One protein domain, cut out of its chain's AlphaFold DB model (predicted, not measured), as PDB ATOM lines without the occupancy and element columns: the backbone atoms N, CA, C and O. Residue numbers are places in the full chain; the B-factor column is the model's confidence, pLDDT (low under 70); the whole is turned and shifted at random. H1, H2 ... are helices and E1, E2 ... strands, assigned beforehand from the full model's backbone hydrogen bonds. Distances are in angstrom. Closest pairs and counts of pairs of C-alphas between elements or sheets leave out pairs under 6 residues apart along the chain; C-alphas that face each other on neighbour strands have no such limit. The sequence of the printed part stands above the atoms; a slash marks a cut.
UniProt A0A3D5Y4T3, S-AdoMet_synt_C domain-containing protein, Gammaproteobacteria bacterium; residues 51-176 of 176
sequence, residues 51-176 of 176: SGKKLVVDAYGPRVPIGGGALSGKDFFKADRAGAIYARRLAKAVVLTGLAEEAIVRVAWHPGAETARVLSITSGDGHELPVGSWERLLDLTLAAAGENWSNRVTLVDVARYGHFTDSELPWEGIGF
ATOM      1  N   SER A  51     -94.210 -24.020  48.064       96.88
ATOM      2  CA  SER A  51     -92.887 -24.631  48.226       96.88
ATOM      3  C   SER A  51     -91.786 -23.567  48.256       96.88
ATOM      4  O   SER A  51     -91.834 -22.580  47.522       96.88
ATOM      5  N   GLY A  52     -90.776 -23.764  49.107       95.81
ATOM      6  CA  GLY A  52     -89.637 -22.847  49.209       95.81
ATOM      7  C   GLY A  52     -89.913 -21.543  49.967       95.81
ATOM      8  O   GLY A  52     -89.114 -20.617  49.884       95.81
ATOM      9  N   LYS A  53     -91.018 -21.442  50.721       97.25
ATOM     10  CA  LYS A  53     -91.323 -20.276  51.576       97.25
ATOM     11  C   LYS A  53     -90.807 -20.388  53.016       97.25
ATOM     12  O   LYS A  53     -91.033 -19.475  53.806       97.25
ATOM     13  N   LYS A  54     -90.116 -21.479  53.364       97.06
ATOM     14  CA  LYS A  54     -89.599 -21.751  54.719       97.06
ATOM     15  C   LYS A  54     -88.093 -22.037  54.753       97.06
ATOM     16  O   LYS A  54     -87.612 -22.632  55.701       97.06
ATOM     17  N   LEU A  55     -87.332 -21.501  53.795       97.06
ATOM     18  CA  LEU A  55     -85.898 -21.788  53.615       97.06
ATOM     19  C   LEU A  55     -85.036 -21.614  54.877       97.06
ATOM     20  O   LEU A  55     -84.127 -22.396  55.125       97.06
ATOM     21  N   VAL A  56     -85.311 -20.575  55.668       96.75
ATOM     22  CA  VAL A  56     -84.579 -20.296  56.914       96.75
ATOM     23  C   VAL A  56     -84.884 -21.353  57.982       96.75
ATOM     24  O   VAL A  56     -83.983 -21.772  58.701       96.75
ATOM     25  N   VAL A  57     -86.139 -21.805  58.058       95.75
ATOM     26  CA  VAL A  57     -86.578 -22.885  58.961       95.75
ATOM     27  C   VAL A  57     -86.027 -24.231  58.493       95.75
ATOM     28  O   VAL A  57     -85.553 -25.008  59.309       95.75
ATOM     29  N   ASP A  58     -86.030 -24.466  57.181       96.38
ATOM     30  CA  ASP A  58     -85.518 -25.678  56.538       96.38
ATOM     31  C   ASP A  58     -84.008 -25.883  56.757       96.38
ATOM     32  O   ASP A  58     -83.518 -27.004  56.622       96.38
ATOM     33  N   ALA A  59     -83.268 -24.810  57.063       96.00
ATOM     34  CA  ALA A  59     -81.818 -24.821  57.190       96.00
ATOM     35  C   ALA A  59     -81.339 -24.695  58.647       96.00
ATOM     36  O   ALA A  59     -81.234 -25.689  59.357       96.00
ATOM     37  N   TYR A  60     -80.994 -23.483  59.085       95.00
ATOM     38  CA  TYR A  60     -80.240 -23.244  60.326       95.00
ATOM     39  C   TYR A  60     -80.875 -22.159  61.208       95.00
ATOM     40  O   TYR A  60     -80.212 -21.568  62.065       95.00
ATOM     41  N   GLY A  61     -82.144 -21.831  60.959       94.25
ATOM     42  CA  GLY A  61     -82.769 -20.658  61.550       94.25
ATOM     43  C   GLY A  61     -82.110 -19.351  61.082       94.25
ATOM     44  O   GLY A  61     -81.324 -19.334  60.132       94.25
ATOM     45  N   PRO A  62     -82.422 -18.219  61.732       94.31
ATOM     46  CA  PRO A  62     -82.030 -16.891  61.252       94.31
ATOM     47  C   PRO A  62     -80.530 -16.583  61.393       94.31
ATOM     48  O   PRO A  62     -80.096 -15.520  60.954       94.31
ATOM     49  N   ARG A  63     -79.740 -17.464  62.024       91.81
ATOM     50  CA  ARG A  63     -78.336 -17.188  62.370       91.81
ATOM     51  C   ARG A  63     -77.378 -17.350  61.192       91.81
ATOM     52  O   ARG A  63     -76.376 -16.644  61.130       91.81
ATOM     53  N   VAL A  64     -77.651 -18.287  60.282       94.62
ATOM     54  CA  VAL A  64     -76.705 -18.672  59.224       94.62
ATOM     55  C   VAL A  64     -77.228 -18.217  57.860       94.62
ATOM     56  O   VAL A  64     -78.383 -18.501  57.530       94.62
ATOM     57  N   PRO A  65     -76.407 -17.536  57.039       95.00
ATOM     58  CA  PRO A  65     -76.803 -17.163  55.690       95.00
ATOM     59  C   PRO A  65     -77.019 -18.404  54.816       95.00
ATOM     60  O   PRO A  65     -76.269 -19.377  54.889       95.00
ATOM     61  N   ILE A  66     -78.020 -18.339  53.941       97.12
ATOM     62  CA  ILE A  66     -78.362 -19.401  52.990       97.12
ATOM     63  C   ILE A  66     -78.365 -18.862  51.557       97.12
ATOM     64  O   ILE A  66     -78.612 -17.680  51.333       97.12
ATOM     65  N   GLY A  67     -78.126 -19.736  50.576       95.69
ATOM     66  CA  GLY A  67     -78.008 -19.349  49.162       95.69
ATOM     67  C   GLY A  67     -79.315 -18.912  48.479       95.69
ATOM     68  O   GLY A  67     -79.275 -18.424  47.357       95.69
ATOM     69  N   GLY A  68     -80.473 -19.084  49.128       96.38
ATOM     70  CA  GLY A  68     -81.785 -18.657  48.614       96.38
ATOM     71  C   GLY A  68     -82.513 -19.671  47.720       96.38
ATOM     72  O   GLY A  68     -83.701 -19.506  47.450       96.38
ATOM     73  N   GLY A  69     -81.850 -20.748  47.299       97.06
ATOM     74  CA  GLY A  69     -82.470 -21.836  46.546       97.06
ATOM     75  C   GLY A  69     -83.331 -22.751  47.423       97.06
ATOM     76  O   GLY A  69     -82.863 -23.284  48.424       97.06
ATOM     77  N   ALA A  70     -84.585 -22.987  47.023       97.94
ATOM     78  CA  ALA A  70     -85.439 -23.978  47.683       97.94
ATOM     79  C   ALA A  70     -84.901 -25.404  47.523       97.94
ATOM     80  O   ALA A  70     -84.479 -25.769  46.424       97.94
ATOM     81  N   LEU A  71     -84.962 -26.197  48.599       97.50
ATOM     82  CA  LEU A  71     -84.543 -27.603  48.603       97.50
ATOM     83  C   LEU A  71     -85.702 -28.536  48.238       97.50
ATOM     84  O   LEU A  71     -85.539 -29.455  47.433       97.50
ATOM     85  N   SER A  72     -86.877 -28.305  48.821       97.19
ATOM     86  CA  SER A  72     -88.100 -29.065  48.543       97.19
ATOM     87  C   SER A  72     -88.554 -28.907  47.089       97.19
ATOM     88  O   SER A  72     -88.524 -27.810  46.531       97.19
ATOM     89  N   GLY A  73     -88.970 -30.017  46.471       95.56
ATOM     90  CA  GLY A  73     -89.357 -30.077  45.053       95.56
ATOM     91  C   GLY A  73     -88.198 -30.271  44.067       95.56
ATOM     92  O   GLY A  73     -88.431 -30.287  42.862       95.56
ATOM     93  N   LYS A  74     -86.961 -30.430  44.554       96.56
ATOM     94  CA  LYS A  74     -85.769 -30.686  43.733       96.56
ATOM     95  C   LYS A  74     -85.130 -32.019  44.104       96.56
ATOM     96  O   LYS A  74     -84.981 -32.316  45.288       96.56
ATOM     97  N   ASP A  75     -84.746 -32.792  43.093       96.69
ATOM     98  CA  ASP A  75     -83.925 -33.992  43.259       96.69
ATOM     99  C   ASP A  75     -82.487 -33.647  43.707       96.69
ATOM    100  O   ASP A  75     -82.085 -32.480  43.765       96.69
ATOM    101  N   PHE A  76     -81.703 -34.671  44.054       97.06
ATOM    102  CA  PHE A  76     -80.329 -34.508  44.543       97.06
ATOM    103  C   PHE A  76     -79.309 -34.147  43.452       97.06
ATOM    104  O   PHE A  76     -78.180 -33.807  43.787       97.06
ATOM    105  N   PHE A  77     -79.703 -34.123  42.176       96.12
ATOM    106  CA  PHE A  77     -78.868 -33.631  41.077       96.12
ATOM    107  C   PHE A  77     -79.015 -32.117  40.868       96.12
ATOM    108  O   PHE A  77     -78.400 -31.555  39.964       96.12
ATOM    109  N   LYS A  78     -79.839 -31.417  41.662       96.31
ATOM    110  CA  LYS A  78     -79.974 -29.954  41.570       96.31
ATOM    111  C   LYS A  78     -78.967 -29.239  42.462       96.31
ATOM    112  O   LYS A  78     -78.894 -29.498  43.662       96.31
ATOM    113  N   ALA A  79     -78.270 -28.264  41.877       96.06
ATOM    114  CA  ALA A  79     -77.202 -27.500  42.522       96.06
ATOM    115  C   ALA A  79     -77.616 -26.841  43.845       96.06
ATOM    116  O   ALA A  79     -76.818 -26.824  44.774       96.06
ATOM    117  N   ASP A  80     -78.858 -26.363  43.975       96.69
ATOM    118  CA  ASP A  80     -79.336 -25.774  45.234       96.69
ATOM    119  C   ASP A  80     -79.287 -26.775  46.396       96.69
ATOM    120  O   ASP A  80     -78.826 -26.452  47.489       96.69
ATOM    121  N   ARG A  81     -79.729 -28.013  46.147       97.00
ATOM    122  CA  ARG A  81     -79.751 -29.082  47.148       97.00
ATOM    123  C   ARG A  81     -78.372 -29.679  47.360       97.00
ATOM    124  O   ARG A  81     -77.921 -29.745  48.500       97.00
ATOM    125  N   ALA A  82     -77.698 -30.065  46.280       96.50
ATOM    126  CA  ALA A  82     -76.347 -30.609  46.349       96.50
ATOM    127  C   ALA A  82     -75.386 -29.625  47.036       96.50
ATOM    128  O   ALA A  82     -74.692 -29.993  47.978       96.50
ATOM    129  N   GLY A  83     -75.416 -28.349  46.645       96.31
ATOM    130  CA  GLY A  83     -74.578 -27.300  47.219       96.31
ATOM    131  C   GLY A  83     -74.852 -27.052  48.703       96.31
ATOM    132  O   GLY A  83     -73.906 -26.969  49.484       96.31
ATOM    133  N   ALA A  84     -76.120 -26.997  49.125       97.44
ATOM    134  CA  ALA A  84     -76.451 -26.841  50.542       97.44
ATOM    135  C   ALA A  84     -75.933 -28.021  51.387       97.44
ATOM    136  O   ALA A  84     -75.364 -27.808  52.460       97.44
ATOM    137  N   ILE A  85     -76.062 -29.252  50.878       96.88
ATOM    138  CA  ILE A  85     -75.538 -30.452  51.539       96.88
ATOM    139  C   ILE A  85     -74.004 -30.437  51.582       96.88
ATOM    140  O   ILE A  85     -73.412 -30.720  52.622       96.88
ATOM    141  N   TYR A  86     -73.335 -30.068  50.491       96.31
ATOM    142  CA  TYR A  86     -71.877 -29.973  50.458       96.31
ATOM    143  C   TYR A  86     -71.332 -28.915  51.407       96.31
ATOM    144  O   TYR A  86     -70.409 -29.206  52.169       96.31
ATOM    145  N   ALA A  87     -71.942 -27.730  51.445       97.00
ATOM    146  CA  ALA A  87     -71.586 -26.699  52.414       97.00
ATOM    147  C   ALA A  87     -71.740 -27.210  53.857       97.00
ATOM    148  O   ALA A  87     -70.835 -27.018  54.669       97.00
ATOM    149  N   ARG A  88     -72.833 -27.926  54.164       97.12
ATOM    150  CA  ARG A  88     -73.050 -28.553  55.478       97.12
ATOM    151  C   ARG A  88     -71.952 -29.556  55.824       97.12
ATOM    152  O   ARG A  88     -71.399 -29.494  56.920       97.12
ATOM    153  N   ARG A  89     -71.637 -30.473  54.906       96.00
ATOM    154  CA  ARG A  89     -70.626 -31.519  55.127       96.00
ATOM    155  C   ARG A  89     -69.238 -30.925  55.345       96.00
ATOM    156  O   ARG A  89     -68.559 -31.321  56.285       96.00
ATOM    157  N   LEU A  90     -68.851 -29.937  54.541       95.75
ATOM    158  CA  LEU A  90     -67.586 -29.221  54.708       95.75
ATOM    159  C   LEU A  90     -67.533 -28.474  56.047       95.75
ATOM    160  O   LEU A  90     -66.559 -28.612  56.780       95.75
ATOM    161  N   ALA A  91     -68.597 -27.748  56.412       95.81
ATOM    162  CA  ALA A  91     -68.664 -27.030  57.686       95.81
ATOM    163  C   ALA A  91     -68.528 -27.984  58.883       95.81
ATOM    164  O   ALA A  91     -67.758 -27.727  59.806       95.81
ATOM    165  N   LYS A  92     -69.225 -29.125  58.847       95.00
ATOM    166  CA  LYS A  92     -69.093 -30.159  59.878       95.00
ATOM    167  C   LYS A  92     -67.690 -30.764  59.914       95.00
ATOM    168  O   LYS A  92     -67.188 -30.993  61.005       95.00
ATOM    169  N   ALA A  93     -67.048 -31.008  58.771       93.62
ATOM    170  CA  ALA A  93     -65.682 -31.532  58.734       93.62
ATOM    171  C   ALA A  93     -64.681 -30.569  59.400       93.62
ATOM    172  O   ALA A  93     -63.832 -31.004  60.178       93.62
ATOM    173  N   VAL A  94     -64.822 -29.260  59.169       94.38
ATOM    174  CA  VAL A  94     -64.009 -28.226  59.833       94.38
ATOM    175  C   VAL A  94     -64.180 -28.274  61.356       94.38
ATOM    176  O   VAL A  94     -63.191 -28.242  62.085       94.38
ATOM    177  N   VAL A  95     -65.417 -28.413  61.841       94.94
ATOM    178  CA  VAL A  95     -65.693 -28.495  63.285       94.94
ATOM    179  C   VAL A  95     -65.190 -29.812  63.887       94.94
ATOM    180  O   VAL A  95     -64.525 -29.809  64.918       94.94
ATOM    181  N   LEU A  96     -65.437 -30.949  63.229       93.31
ATOM    182  CA  LEU A  96     -65.031 -32.277  63.713       93.31
ATOM    183  C   LEU A  96     -63.511 -32.459  63.787       93.31
ATOM    184  O   LEU A  96     -63.025 -33.221  64.616       93.31
ATOM    185  N   THR A  97     -62.759 -31.766  62.933       91.75
ATOM    186  CA  THR A  97     -61.286 -31.778  62.955       91.75
ATOM    187  C   THR A  97     -60.692 -30.826  63.998       91.75
ATOM    188  O   THR A  97     -59.476 -30.809  64.176       91.75
ATOM    189  N   GLY A  98     -61.526 -30.053  64.703       92.94
ATOM    190  CA  GLY A  98     -61.098 -29.146  65.768       92.94
ATOM    191  C   GLY A  98     -60.468 -27.842  65.278       92.94
ATOM    192  O   GLY A  98     -59.816 -27.159  66.062       92.94
ATOM    193  N   LEU A  99     -60.637 -27.482  64.002       92.56
ATOM    194  CA  LEU A  99     -60.063 -26.246  63.453       92.56
ATOM    195  C   LEU A  99     -60.860 -24.991  63.804       92.56
ATOM    196  O   LEU A  99     -60.294 -23.902  63.823       92.56
ATOM    197  N   ALA A 100     -62.157 -25.136  64.061       95.81
ATOM    198  CA  ALA A 100     -63.011 -24.066  64.559       95.81
ATOM    199  C   ALA A 100     -64.198 -24.653  65.333       95.81
ATOM    200  O   ALA A 100     -64.641 -25.762  65.043       95.81
ATOM    201  N   GLU A 101     -64.752 -23.893  66.277       96.81
ATOM    202  CA  GLU A 101     -65.991 -24.274  66.977       96.81
ATOM    203  C   GLU A 101     -67.226 -24.145  66.071       96.81
ATOM    204  O   GLU A 101     -68.199 -24.883  66.205       96.81
ATOM    205  N   GLU A 102     -67.172 -23.224  65.105       96.69
ATOM    206  CA  GLU A 102     -68.221 -22.975  64.122       96.69
ATOM    207  C   GLU A 102     -67.594 -22.654  62.764       96.69
ATOM    208  O   GLU A 102     -66.525 -22.044  62.705       96.69
ATOM    209  N   ALA A 103     -68.270 -23.019  61.672       96.50
ATOM    210  CA  ALA A 103     -67.810 -22.728  60.319       96.50
ATOM    211  C   ALA A 103     -68.971 -22.385  59.375       96.50
ATOM    212  O   ALA A 103     -70.002 -23.059  59.356       96.50
ATOM    213  N   ILE A 104     -68.771 -21.362  58.546       97.44
ATOM    214  CA  ILE A 104     -69.642 -20.982  57.434       97.44
ATOM    215  C   ILE A 104     -68.904 -21.291  56.137       97.44
ATOM    216  O   ILE A 104     -67.846 -20.729  55.858       97.44
ATOM    217  N   VAL A 105     -69.488 -22.164  55.319       97.19
ATOM    218  CA  VAL A 105     -68.940 -22.540  54.014       97.19
ATOM    219  C   VAL A 105     -69.816 -21.966  52.914       97.19
ATOM    220  O   VAL A 105     -71.036 -22.136  52.924       97.19
ATOM    221  N   ARG A 106     -69.190 -21.301  51.943       97.38
ATOM    222  CA  ARG A 106     -69.860 -20.835  50.728       97.38
ATOM    223  C   ARG A 106     -69.405 -21.687  49.564       97.38
ATOM    224  O   ARG A 106     -68.212 -21.762  49.286       97.38
ATOM    225  N   VAL A 107     -70.361 -22.294  48.878       96.06
ATOM    226  CA  VAL A 107     -70.126 -23.023  47.632       96.06
ATOM    227  C   VAL A 107     -70.858 -22.333  46.496       96.06
ATOM    228  O   VAL A 107     -71.908 -21.724  46.704       96.06
ATOM    229  N   ALA A 108     -70.310 -22.435  45.294       94.75
ATOM    230  CA  ALA A 108     -70.928 -21.915  44.090       94.75
ATOM    231  C   ALA A 108     -70.908 -22.941  42.970       94.75
ATOM    232  O   ALA A 108     -70.047 -23.820  42.896       94.75
ATOM    233  N   TRP A 109     -71.876 -22.777  42.077       93.06
ATOM    234  CA  TRP A 109     -72.043 -23.601  40.900       93.06
ATOM    235  C   TRP A 109     -72.232 -22.706  39.682       93.06
ATOM    236  O   TRP A 109     -73.083 -21.817  39.690       93.06
ATOM    237  N   HIS A 110     -71.458 -22.945  38.627       91.62
ATOM    238  CA  HIS A 110     -71.668 -22.274  37.347       91.62
ATOM    239  C   HIS A 110     -72.571 -23.134  36.458       91.62
ATOM    240  O   HIS A 110     -72.374 -24.349  36.418       91.62
ATOM    241  N   PRO A 111     -73.543 -22.561  35.728       89.94
ATOM    242  CA  PRO A 111     -74.353 -23.329  34.786       89.94
ATOM    243  C   PRO A 111     -73.482 -24.174  33.842       89.94
ATOM    244  O   PRO A 111     -72.568 -23.652  33.210       89.94
ATOM    245  N   GLY A 112     -73.752 -25.480  33.783       88.62
ATOM    246  CA  GLY A 112     -72.982 -26.441  32.982       88.62
ATOM    247  C   GLY A 112     -71.726 -27.015  33.653       88.62
ATOM    248  O   GLY A 112     -71.119 -27.914  33.085       88.62
ATOM    249  N   ALA A 113     -71.335 -26.550  34.843       91.50
ATOM    250  CA  ALA A 113     -70.255 -27.180  35.602       91.50
ATOM    251  C   ALA A 113     -70.692 -28.537  36.178       91.50
ATOM    252  O   ALA A 113     -71.856 -28.712  36.542       91.50
ATOM    253  N   GLU A 114     -69.750 -29.470  36.300       90.50
ATOM    254  CA  GLU A 114     -69.976 -30.800  36.890       90.50
ATOM    255  C   GLU A 114     -69.673 -30.861  38.389       90.50
ATOM    256  O   GLU A 114     -70.263 -31.683  39.091       90.50
ATOM    257  N   THR A 115     -68.826 -29.955  38.887       94.06
ATOM    258  CA  THR A 115     -68.362 -29.888  40.282       94.06
ATOM    259  C   THR A 115     -68.611 -28.503  40.880       94.06
ATOM    260  O   THR A 115     -68.405 -27.486  40.209       94.06
ATOM    261  N   ALA A 116     -69.007 -28.452  42.155       94.00
ATOM    262  CA  ALA A 116     -69.079 -27.199  42.901       94.00
ATOM    263  C   ALA A 116     -67.679 -26.619  43.144       94.00
ATOM    264  O   ALA A 116     -66.703 -27.354  43.280       94.00
ATOM    265  N   ARG A 117     -67.593 -25.295  43.285       94.00
ATOM    266  CA  ARG A 117     -66.406 -24.622  43.830       94.00
ATOM    267  C   ARG A 117     -66.665 -24.163  45.251       94.00
ATOM    268  O   ARG A 117     -67.719 -23.584  45.518       94.00
ATOM    269  N   VAL A 118     -65.704 -24.364  46.143       95.88
ATOM    270  CA  VAL A 118     -65.743 -23.773  47.479       95.88
ATOM    271  C   VAL A 118     -65.170 -22.364  47.377       95.88
ATOM    272  O   VAL A 118     -64.016 -22.163  47.017       95.88
ATOM    273  N   LEU A 119     -66.005 -21.364  47.648       95.31
ATOM    274  CA  LEU A 119     -65.613 -19.959  47.566       95.31
ATOM    275  C   LEU A 119     -64.895 -19.489  48.827       95.31
ATOM    276  O   LEU A 119     -63.958 -18.709  48.736       95.31
ATOM    277  N   SER A 120     -65.366 -19.927  49.994       96.25
ATOM    278  CA  SER A 120     -64.802 -19.522  51.280       96.25
ATOM    279  C   SER A 120     -65.167 -20.519  52.371       96.25
ATOM    280  O   SER A 120     -66.283 -21.053  52.378       96.25
ATOM    281  N   ILE A 121     -64.281 -20.658  53.350       96.94
ATOM    282  CA  ILE A 121     -64.564 -21.275  54.645       96.94
ATOM    283  C   ILE A 121     -64.216 -20.230  55.702       96.94
ATOM    284  O   ILE A 121     -63.082 -19.765  55.749       96.94
ATOM    285  N   THR A 122     -65.180 -19.837  56.527       97.44
ATOM    286  CA  THR A 122     -64.995 -18.806  57.558       97.44
ATOM    287  C   THR A 122     -65.349 -19.384  58.919       97.44
ATOM    288  O   THR A 122     -66.426 -19.962  59.059       97.44
ATOM    289  N   SER A 123     -64.481 -19.247  59.917       96.81
ATOM    290  CA  SER A 123     -64.775 -19.647  61.296       96.81
ATOM    291  C   SER A 123     -65.799 -18.715  61.962       96.81
ATOM    292  O   SER A 123     -66.085 -17.623  61.466       96.81
ATOM    293  N   GLY A 124     -66.367 -19.135  63.096       92.81
ATOM    294  CA  GLY A 124     -67.363 -18.354  63.847       92.81
ATOM    295  C   GLY A 124     -66.893 -16.965  64.302       92.81
ATOM    296  O   GLY A 124     -67.707 -16.058  64.441       92.81
ATOM    297  N   ASP A 125     -65.586 -16.778  64.477       94.06
ATOM    298  CA  ASP A 125     -64.942 -15.507  64.835       94.06
ATOM    299  C   ASP A 125     -64.517 -14.662  63.614       94.06
ATOM    300  O   ASP A 125     -63.974 -13.570  63.773       94.06
ATOM    301  N   GLY A 126     -64.807 -15.128  62.395       94.31
ATOM    302  CA  GLY A 126     -64.619 -14.371  61.158       94.31
ATOM    303  C   GLY A 126     -63.301 -14.619  60.422       94.31
ATOM    304  O   GLY A 126     -63.087 -13.999  59.379       94.31
ATOM    305  N   HIS A 127     -62.434 -15.515  60.899       95.75
ATOM    306  CA  HIS A 127     -61.192 -15.844  60.196       95.75
ATOM    307  C   HIS A 127     -61.444 -16.735  58.977       95.75
ATOM    308  O   HIS A 127     -62.249 -17.668  59.003       95.75
ATOM    309  N   GLU A 128     -60.735 -16.460  57.884       95.62
ATOM    310  CA  GLU A 128     -60.793 -17.284  56.682       95.62
ATOM    311  C   GLU A 128     -59.845 -18.482  56.801       95.62
ATOM    312  O   GLU A 128     -58.668 -18.339  57.139       95.62
ATOM    313  N   LEU A 129     -60.368 -19.674  56.523       93.38
ATOM    314  CA  LEU A 129     -59.629 -20.930  56.561       93.38
ATOM    315  C   LEU A 129     -59.219 -21.361  55.142       93.38
ATOM    316  O   LEU A 129     -59.958 -21.114  54.184       93.38
ATOM    317  N   PRO A 130     -58.074 -22.054  54.976       90.75
ATOM    318  CA  PRO A 130     -57.617 -22.494  53.660       90.75
ATOM    319  C   PRO A 130     -58.613 -23.450  53.002       90.75
ATOM    320  O   PRO A 130     -58.912 -24.500  53.560       90.75
ATOM    321  N   VAL A 131     -59.070 -23.132  51.789       88.69
ATOM    322  CA  VAL A 131     -60.058 -23.934  51.043       88.69
ATOM    323  C   VAL A 131     -59.466 -25.222  50.453       88.69
ATOM    324  O   VAL A 131     -60.088 -26.282  50.520       88.69
ATOM    325  N   GLY A 132     -58.259 -25.149  49.881       78.31
ATOM    326  CA  GLY A 132     -57.745 -26.163  48.947       78.31
ATOM    327  C   GLY A 132     -57.570 -27.579  49.511       78.31
ATOM    328  O   GLY A 132     -57.573 -28.544  48.748       78.31
ATOM    329  N   SER A 133     -57.439 -27.726  50.830       74.62
ATOM    330  CA  SER A 133     -57.352 -29.040  51.479       74.62
ATOM    331  C   SER A 133     -58.714 -29.737  51.575       74.62
ATOM    332  O   SER A 133     -58.765 -30.962  51.551       74.62
ATOM    333  N   TRP A 134     -59.814 -28.980  51.642       76.69
ATOM    334  CA  TRP A 134     -61.160 -29.507  51.906       76.69
ATOM    335  C   TRP A 134     -61.887 -29.977  50.661       76.69
ATOM    336  O   TRP A 134     -62.615 -30.963  50.716       76.69
ATOM    337  N   GLU A 135     -61.655 -29.313  49.527       76.56
ATOM    338  CA  GLU A 135     -62.224 -29.716  48.234       76.56
ATOM    339  C   GLU A 135     -61.787 -31.126  47.819       76.56
ATOM    340  O   GLU A 135     -62.448 -31.766  47.013       76.56
ATOM    341  N   ARG A 136     -60.682 -31.627  48.383       80.88
ATOM    342  CA  ARG A 136     -60.155 -32.971  48.114       80.88
ATOM    343  C   ARG A 136     -60.742 -34.053  49.017       80.88
ATOM    344  O   ARG A 136     -60.513 -35.226  48.754       80.88
ATOM    345  N   LEU A 137     -61.443 -33.673  50.087       81.94
ATOM    346  CA  LEU A 137     -62.007 -34.620  51.054       81.94
ATOM    347  C   LEU A 137     -63.372 -35.154  50.624       81.94
ATOM    348  O   LEU A 137     -63.798 -36.196  51.107       81.94
ATOM    349  N   LEU A 138     -64.076 -34.429  49.753       87.25
ATOM    350  CA  LEU A 138     -65.420 -34.773  49.311       87.25
ATOM    351  C   LEU A 138     -65.498 -34.692  47.791       87.25
ATOM    352  O   LEU A 138     -64.993 -33.750  47.188       87.25
ATOM    353  N   ASP A 139     -66.202 -35.641  47.182       92.56
ATOM    354  CA  ASP A 139     -66.662 -35.482  45.808       92.56
ATOM    355  C   ASP A 139     -67.808 -34.459  45.790       92.56
ATOM    356  O   ASP A 139     -68.879 -34.692  46.355       92.56
ATOM    357  N   LEU A 140     -67.552 -33.299  45.179       94.12
ATOM    358  CA  LEU A 140     -68.484 -32.174  45.106       94.12
ATOM    359  C   LEU A 140     -69.270 -32.128  43.782       94.12
ATOM    360  O   LEU A 140     -69.774 -31.067  43.399       94.12
ATOM    361  N   THR A 141     -69.359 -33.240  43.044       95.88
ATOM    362  CA  THR A 141     -70.094 -33.312  41.768       95.88
ATOM    363  C   THR A 141     -71.610 -33.451  41.948       95.88
ATOM    364  O   THR A 141     -72.078 -33.944  42.971       95.88
ATOM    365  N   LEU A 142     -72.437 -33.046  40.972       95.81
ATOM    366  CA  LEU A 142     -73.895 -33.304  41.059       95.81
ATOM    367  C   LEU A 142     -74.199 -34.797  40.975       95.81
ATOM    368  O   LEU A 142     -75.145 -35.256  41.610       95.81
ATOM    369  N   ALA A 143     -73.401 -35.532  40.195       96.81
ATOM    370  CA  ALA A 143     -73.520 -36.977  40.062       96.81
ATOM    371  C   ALA A 143     -73.340 -37.651  41.425       96.81
ATOM    372  O   ALA A 143     -74.244 -38.357  41.864       96.81
ATOM    373  N   ALA A 144     -72.270 -37.317  42.158       95.31
ATOM    374  CA  ALA A 144     -72.052 -37.844  43.499       95.31
ATOM    375  C   ALA A 144     -73.207 -37.511  44.456       95.31
ATOM    376  O   ALA A 144     -73.627 -38.372  45.224       95.31
ATOM    377  N   ALA A 145     -73.773 -36.300  44.406       95.50
ATOM    378  CA  ALA A 145     -74.923 -35.954  45.246       95.50
ATOM    379  C   ALA A 145     -76.141 -36.827  44.916       95.50
ATOM    380  O   ALA A 145     -76.777 -37.404  45.805       95.50
ATOM    381  N   GLY A 146     -76.453 -36.937  43.626       96.75
ATOM    382  CA  GLY A 146     -77.544 -37.752  43.121       96.75
ATOM    383  C   GLY A 146     -77.402 -39.222  43.507       96.75
ATOM    384  O   GLY A 146     -78.326 -39.798  44.083       96.75
ATOM    385  N   GLU A 147     -76.242 -39.811  43.245       96.19
ATOM    386  CA  GLU A 147     -75.946 -41.224  43.485       96.19
ATOM    387  C   GLU A 147     -75.909 -41.570  44.976       96.19
ATOM    388  O   GLU A 147     -76.459 -42.595  45.388       96.19
ATOM    389  N   ASN A 148     -75.334 -40.696  45.807       94.69
ATOM    390  CA  ASN A 148     -75.203 -40.955  47.239       94.69
ATOM    391  C   ASN A 148     -76.545 -40.928  47.979       94.69
ATOM    392  O   ASN A 148     -76.708 -41.665  48.957       94.69
ATOM    393  N   TRP A 149     -77.502 -40.090  47.555       95.06
ATOM    394  CA  TRP A 149     -78.660 -39.754  48.398       95.06
ATOM    395  C   TRP A 149     -80.036 -40.002  47.787       95.06
ATOM    396  O   TRP A 149     -80.987 -40.171  48.552       95.06
ATOM    397  N   SER A 150     -80.173 -40.106  46.459       95.56
ATOM    398  CA  SER A 150     -81.502 -40.250  45.829       95.56
ATOM    399  C   SER A 150     -82.263 -41.501  46.274       95.56
ATOM    400  O   SER A 150     -83.486 -41.477  46.324       95.56
ATOM    401  N   ASN A 151     -81.548 -42.570  46.638       94.56
ATOM    402  CA  ASN A 151     -82.134 -43.847  47.066       94.56
ATOM    403  C   ASN A 151     -82.062 -44.077  48.586       94.56
ATOM    404  O   ASN A 151     -82.316 -45.186  49.051       94.56
ATOM    405  N   ARG A 152     -81.653 -43.069  49.368       94.56
ATOM    406  CA  ARG A 152     -81.487 -43.191  50.828       94.56
ATOM    407  C   ARG A 152     -82.645 -42.589  51.615       94.56
ATOM    408  O   ARG A 152     -82.879 -42.998  52.743       94.56
ATOM    409  N   VAL A 153     -83.342 -41.622  51.028       94.94
ATOM    410  CA  VAL A 153     -84.455 -40.890  51.643       94.94
ATOM    411  C   VAL A 153     -85.480 -40.525  50.581       94.94
ATOM    412  O   VAL A 153     -85.131 -40.334  49.416       94.94
ATOM    413  N   THR A 154     -86.742 -40.359  50.974       94.88
ATOM    414  CA  THR A 154     -87.733 -39.752  50.081       94.88
ATOM    415  C   THR A 154     -87.687 -38.228  50.197       94.88
ATOM    416  O   THR A 154     -87.379 -37.676  51.255       94.88
ATOM    417  N   LEU A 155     -88.025 -37.513  49.116       95.06
ATOM    418  CA  LEU A 155     -88.097 -36.044  49.150       95.06
ATOM    419  C   LEU A 155     -89.163 -35.525  50.130       95.06
ATOM    420  O   LEU A 155     -89.037 -34.396  50.590       95.06
ATOM    421  N   VAL A 156     -90.188 -36.330  50.430       94.50
ATOM    422  CA  VAL A 156     -91.277 -35.989  51.359       94.50
ATOM    423  C   VAL A 156     -90.808 -36.085  52.808       94.50
ATOM    424  O   VAL A 156     -91.140 -35.217  53.615       94.50
ATOM    425  N   ASP A 157     -90.014 -37.104  53.135       91.38
ATOM    426  CA  ASP A 157     -89.518 -37.296  54.498       91.38
ATOM    427  C   ASP A 157     -88.608 -36.151  54.917       91.38
ATOM    428  O   ASP A 157     -88.793 -35.582  55.988       91.38
ATOM    429  N   VAL A 158     -87.714 -35.733  54.019       94.44
ATOM    430  CA  VAL A 158     -86.743 -34.669  54.306       94.44
ATOM    431  C   VAL A 158     -87.298 -33.257  54.125       94.44
ATOM    432  O   VAL A 158     -86.582 -32.296  54.362       94.44
ATOM    433  N   ALA A 159     -88.551 -33.106  53.685       95.25
ATOM    434  CA  ALA A 159     -89.208 -31.803  53.533       95.25
ATOM    435  C   ALA A 159     -89.867 -31.302  54.833       95.25
ATOM    436  O   ALA A 159     -90.579 -30.296  54.819       95.25
ATOM    437  N   ARG A 160     -89.687 -32.022  55.947       92.81
ATOM    438  CA  ARG A 160     -90.275 -31.718  57.255       92.81
ATOM    439  C   ARG A 160     -89.167 -31.638  58.297       92.81
ATOM    440  O   ARG A 160     -88.189 -32.363  58.203       92.81
ATOM    441  N   TYR A 161     -89.352 -30.776  59.294       92.31
ATOM    442  CA  TYR A 161     -88.469 -30.650  60.466       92.31
ATOM    443  C   TYR A 161     -87.014 -30.226  60.190       92.31
ATOM    444  O   TYR A 161     -86.194 -30.256  61.100       92.31
ATOM    445  N   GLY A 162     -86.723 -29.734  58.983       95.12
ATOM    446  CA  GLY A 162     -85.397 -29.256  58.595       95.12
ATOM    447  C   GLY A 162     -84.579 -30.307  57.844       95.12
ATOM    448  O   GLY A 162     -84.729 -31.508  58.032       95.12
ATOM    449  N   HIS A 163     -83.702 -29.837  56.961       97.06
ATOM    450  CA  HIS A 163     -82.854 -30.691  56.121       97.06
ATOM    451  C   HIS A 163     -81.510 -31.038  56.771       97.06
ATOM    452  O   HIS A 163     -80.723 -31.792  56.200       97.06
ATOM    453  N   PHE A 164     -81.212 -30.452  57.926       96.06
ATOM    454  CA  PHE A 164     -79.942 -30.600  58.625       96.06
ATOM    455  C   PHE A 164     -80.200 -30.850  60.106       96.06
ATOM    456  O   PHE A 164     -81.311 -30.653  60.586       96.06
ATOM    457  N   THR A 165     -79.147 -31.221  60.835       87.56
ATOM    458  CA  THR A 165     -79.117 -31.465  62.296       87.56
ATOM    459  C   THR A 165     -79.669 -32.801  62.787       87.56
ATOM    460  O   THR A 165     -79.196 -33.267  63.820       87.56
ATOM    461  N   ASP A 166     -80.558 -33.461  62.042       92.31
ATOM    462  CA  ASP A 166     -80.940 -34.849  62.327       92.31
ATOM    463  C   ASP A 166     -79.792 -35.805  61.957       92.31
ATOM    464  O   ASP A 166     -79.424 -35.928  60.788       92.31
ATOM    465  N   SER A 167     -79.207 -36.472  62.957       90.94
ATOM    466  CA  SER A 167     -78.061 -37.371  62.782       90.94
ATOM    467  C   SER A 167     -78.351 -38.584  61.902       90.94
ATOM    468  O   SER A 167     -77.405 -39.152  61.356       90.94
ATOM    469  N   GLU A 168     -79.620 -38.959  61.735       92.19
ATOM    470  CA  GLU A 168     -80.031 -40.088  60.897       92.19
ATOM    471  C   GLU A 168     -80.037 -39.733  59.402       92.19
ATOM    472  O   GLU A 168     -80.113 -40.616  58.542       92.19
ATOM    473  N   LEU A 169     -79.929 -38.444  59.052       95.50
ATOM    474  CA  LEU A 169     -79.879 -38.032  57.656       95.50
ATOM    475  C   LEU A 169     -78.568 -38.491  56.990       95.50
ATOM    476  O   LEU A 169     -77.479 -38.258  57.523       95.50
ATOM    477  N   PRO A 170     -78.616 -39.051  55.763       94.56
ATOM    478  CA  PRO A 170     -77.455 -39.697  55.139       94.56
ATOM    479  C   PRO A 170     -76.243 -38.787  54.918       94.56
ATOM    480  O   PRO A 170     -75.118 -39.263  54.795       94.56
ATOM    481  N   TRP A 171     -76.464 -37.479  54.799       94.81
ATOM    482  CA  TRP A 171     -75.404 -36.492  54.607       94.81
ATOM    483  C   TRP A 171     -74.875 -35.892  55.908       94.81
ATOM    484  O   TRP A 171     -73.893 -35.152  55.876       94.81
ATOM    485  N   GLU A 172     -75.501 -36.177  57.049       95.31
ATOM    486  CA  GLU A 172     -74.985 -35.760  58.351       95.31
ATOM    487  C   GLU A 172     -73.856 -36.694  58.817       95.31
ATOM    488  O   GLU A 172     -72.974 -36.250  59.555       95.31
ATOM    489  N   GLY A 173     -73.803 -37.933  58.324       89.62
ATOM    490  CA  GLY A 173     -72.652 -38.820  58.496       89.62
ATOM    491  C   GLY A 173     -71.422 -38.347  57.709       89.62
ATOM    492  O   GLY A 173     -71.465 -38.198  56.485       89.62
ATOM    493  N   ILE A 174     -70.300 -38.138  58.402       82.56
ATOM    494  CA  ILE A 174     -68.996 -37.868  57.779       82.56
ATOM    495  C   ILE A 174     -68.067 -39.037  58.090       82.56
ATOM    496  O   ILE A 174     -67.639 -39.205  59.228       82.56
ATOM    497  N   GLY A 175     -67.782 -39.843  57.068       68.56
ATOM    498  CA  GLY A 175     -66.630 -40.739  57.035       68.56
ATOM    499  C   GLY A 175     -65.545 -40.108  56.168       68.56
ATOM    500  O   GLY A 175     -65.875 -39.509  55.140       68.56
ATOM    501  N   PHE A 176     -64.296 -40.213  56.614       58.97
ATOM    502  CA  PHE A 176     -63.106 -39.857  55.842       58.97
ATOM    503  C   PHE A 176     -62.429 -41.130  55.342       58.97
ATOM    504  O   PHE A 176     -62.433 -42.120  56.112       58.97
TER     505      PHE A 176
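This is residues 51 to 176 of the 176 residues of the protein "S-AdoMet_synt_C domain-containing protein" of Gammaproteobacteria bacterium (UniProt A0A3D5Y4T3). With little regular structure, this is a rounded body of loops round one long helix, H2, in its middle; the hairpin E1-E2 packs on H2 through E1, H3 packs on H2's residues 79 to 82, and tiny H1 is set apart. The 126 printed residues hold H1, H2, E1, E2, H3 in order, mixed class, 43 residues in named elements. It is compact, radius of gyration of the C-alphas 13.8 A, spanning 36 by 30 by 27 A.

Start at H1, residues 55 to 58, too short for an O i to N i+4 pair and apart from H2, residues 79 to 96. The closest C-alphas of H2 and E1, residues 103 to 108, are Ala 91 and Ala 103, 5.1 A. E1 and E2, residues 117 to 123, form an antiparallel hairpin; N 104 and O 122 are within hydrogen-bond range, 2.8 A. H3, residues 142 to 149, touches H2, closest at C-alphas of Ala 82 and Ala 145, 5.6 A. H2 and H3 have every O i to N i+4 pair within hydrogen-bond range.

Find C-alpha 55 at (-85.898, -21.788, 53.615), where H1 begins. H2 runs 24.9 A, E2 18.2 A; H3 ends at C-alpha 149, (-78.660, -39.754, 48.398).

The printed part has no cut; links H1 to H2 and E2 to H3 are long. Residues 175 to 176 have pLDDT under 70.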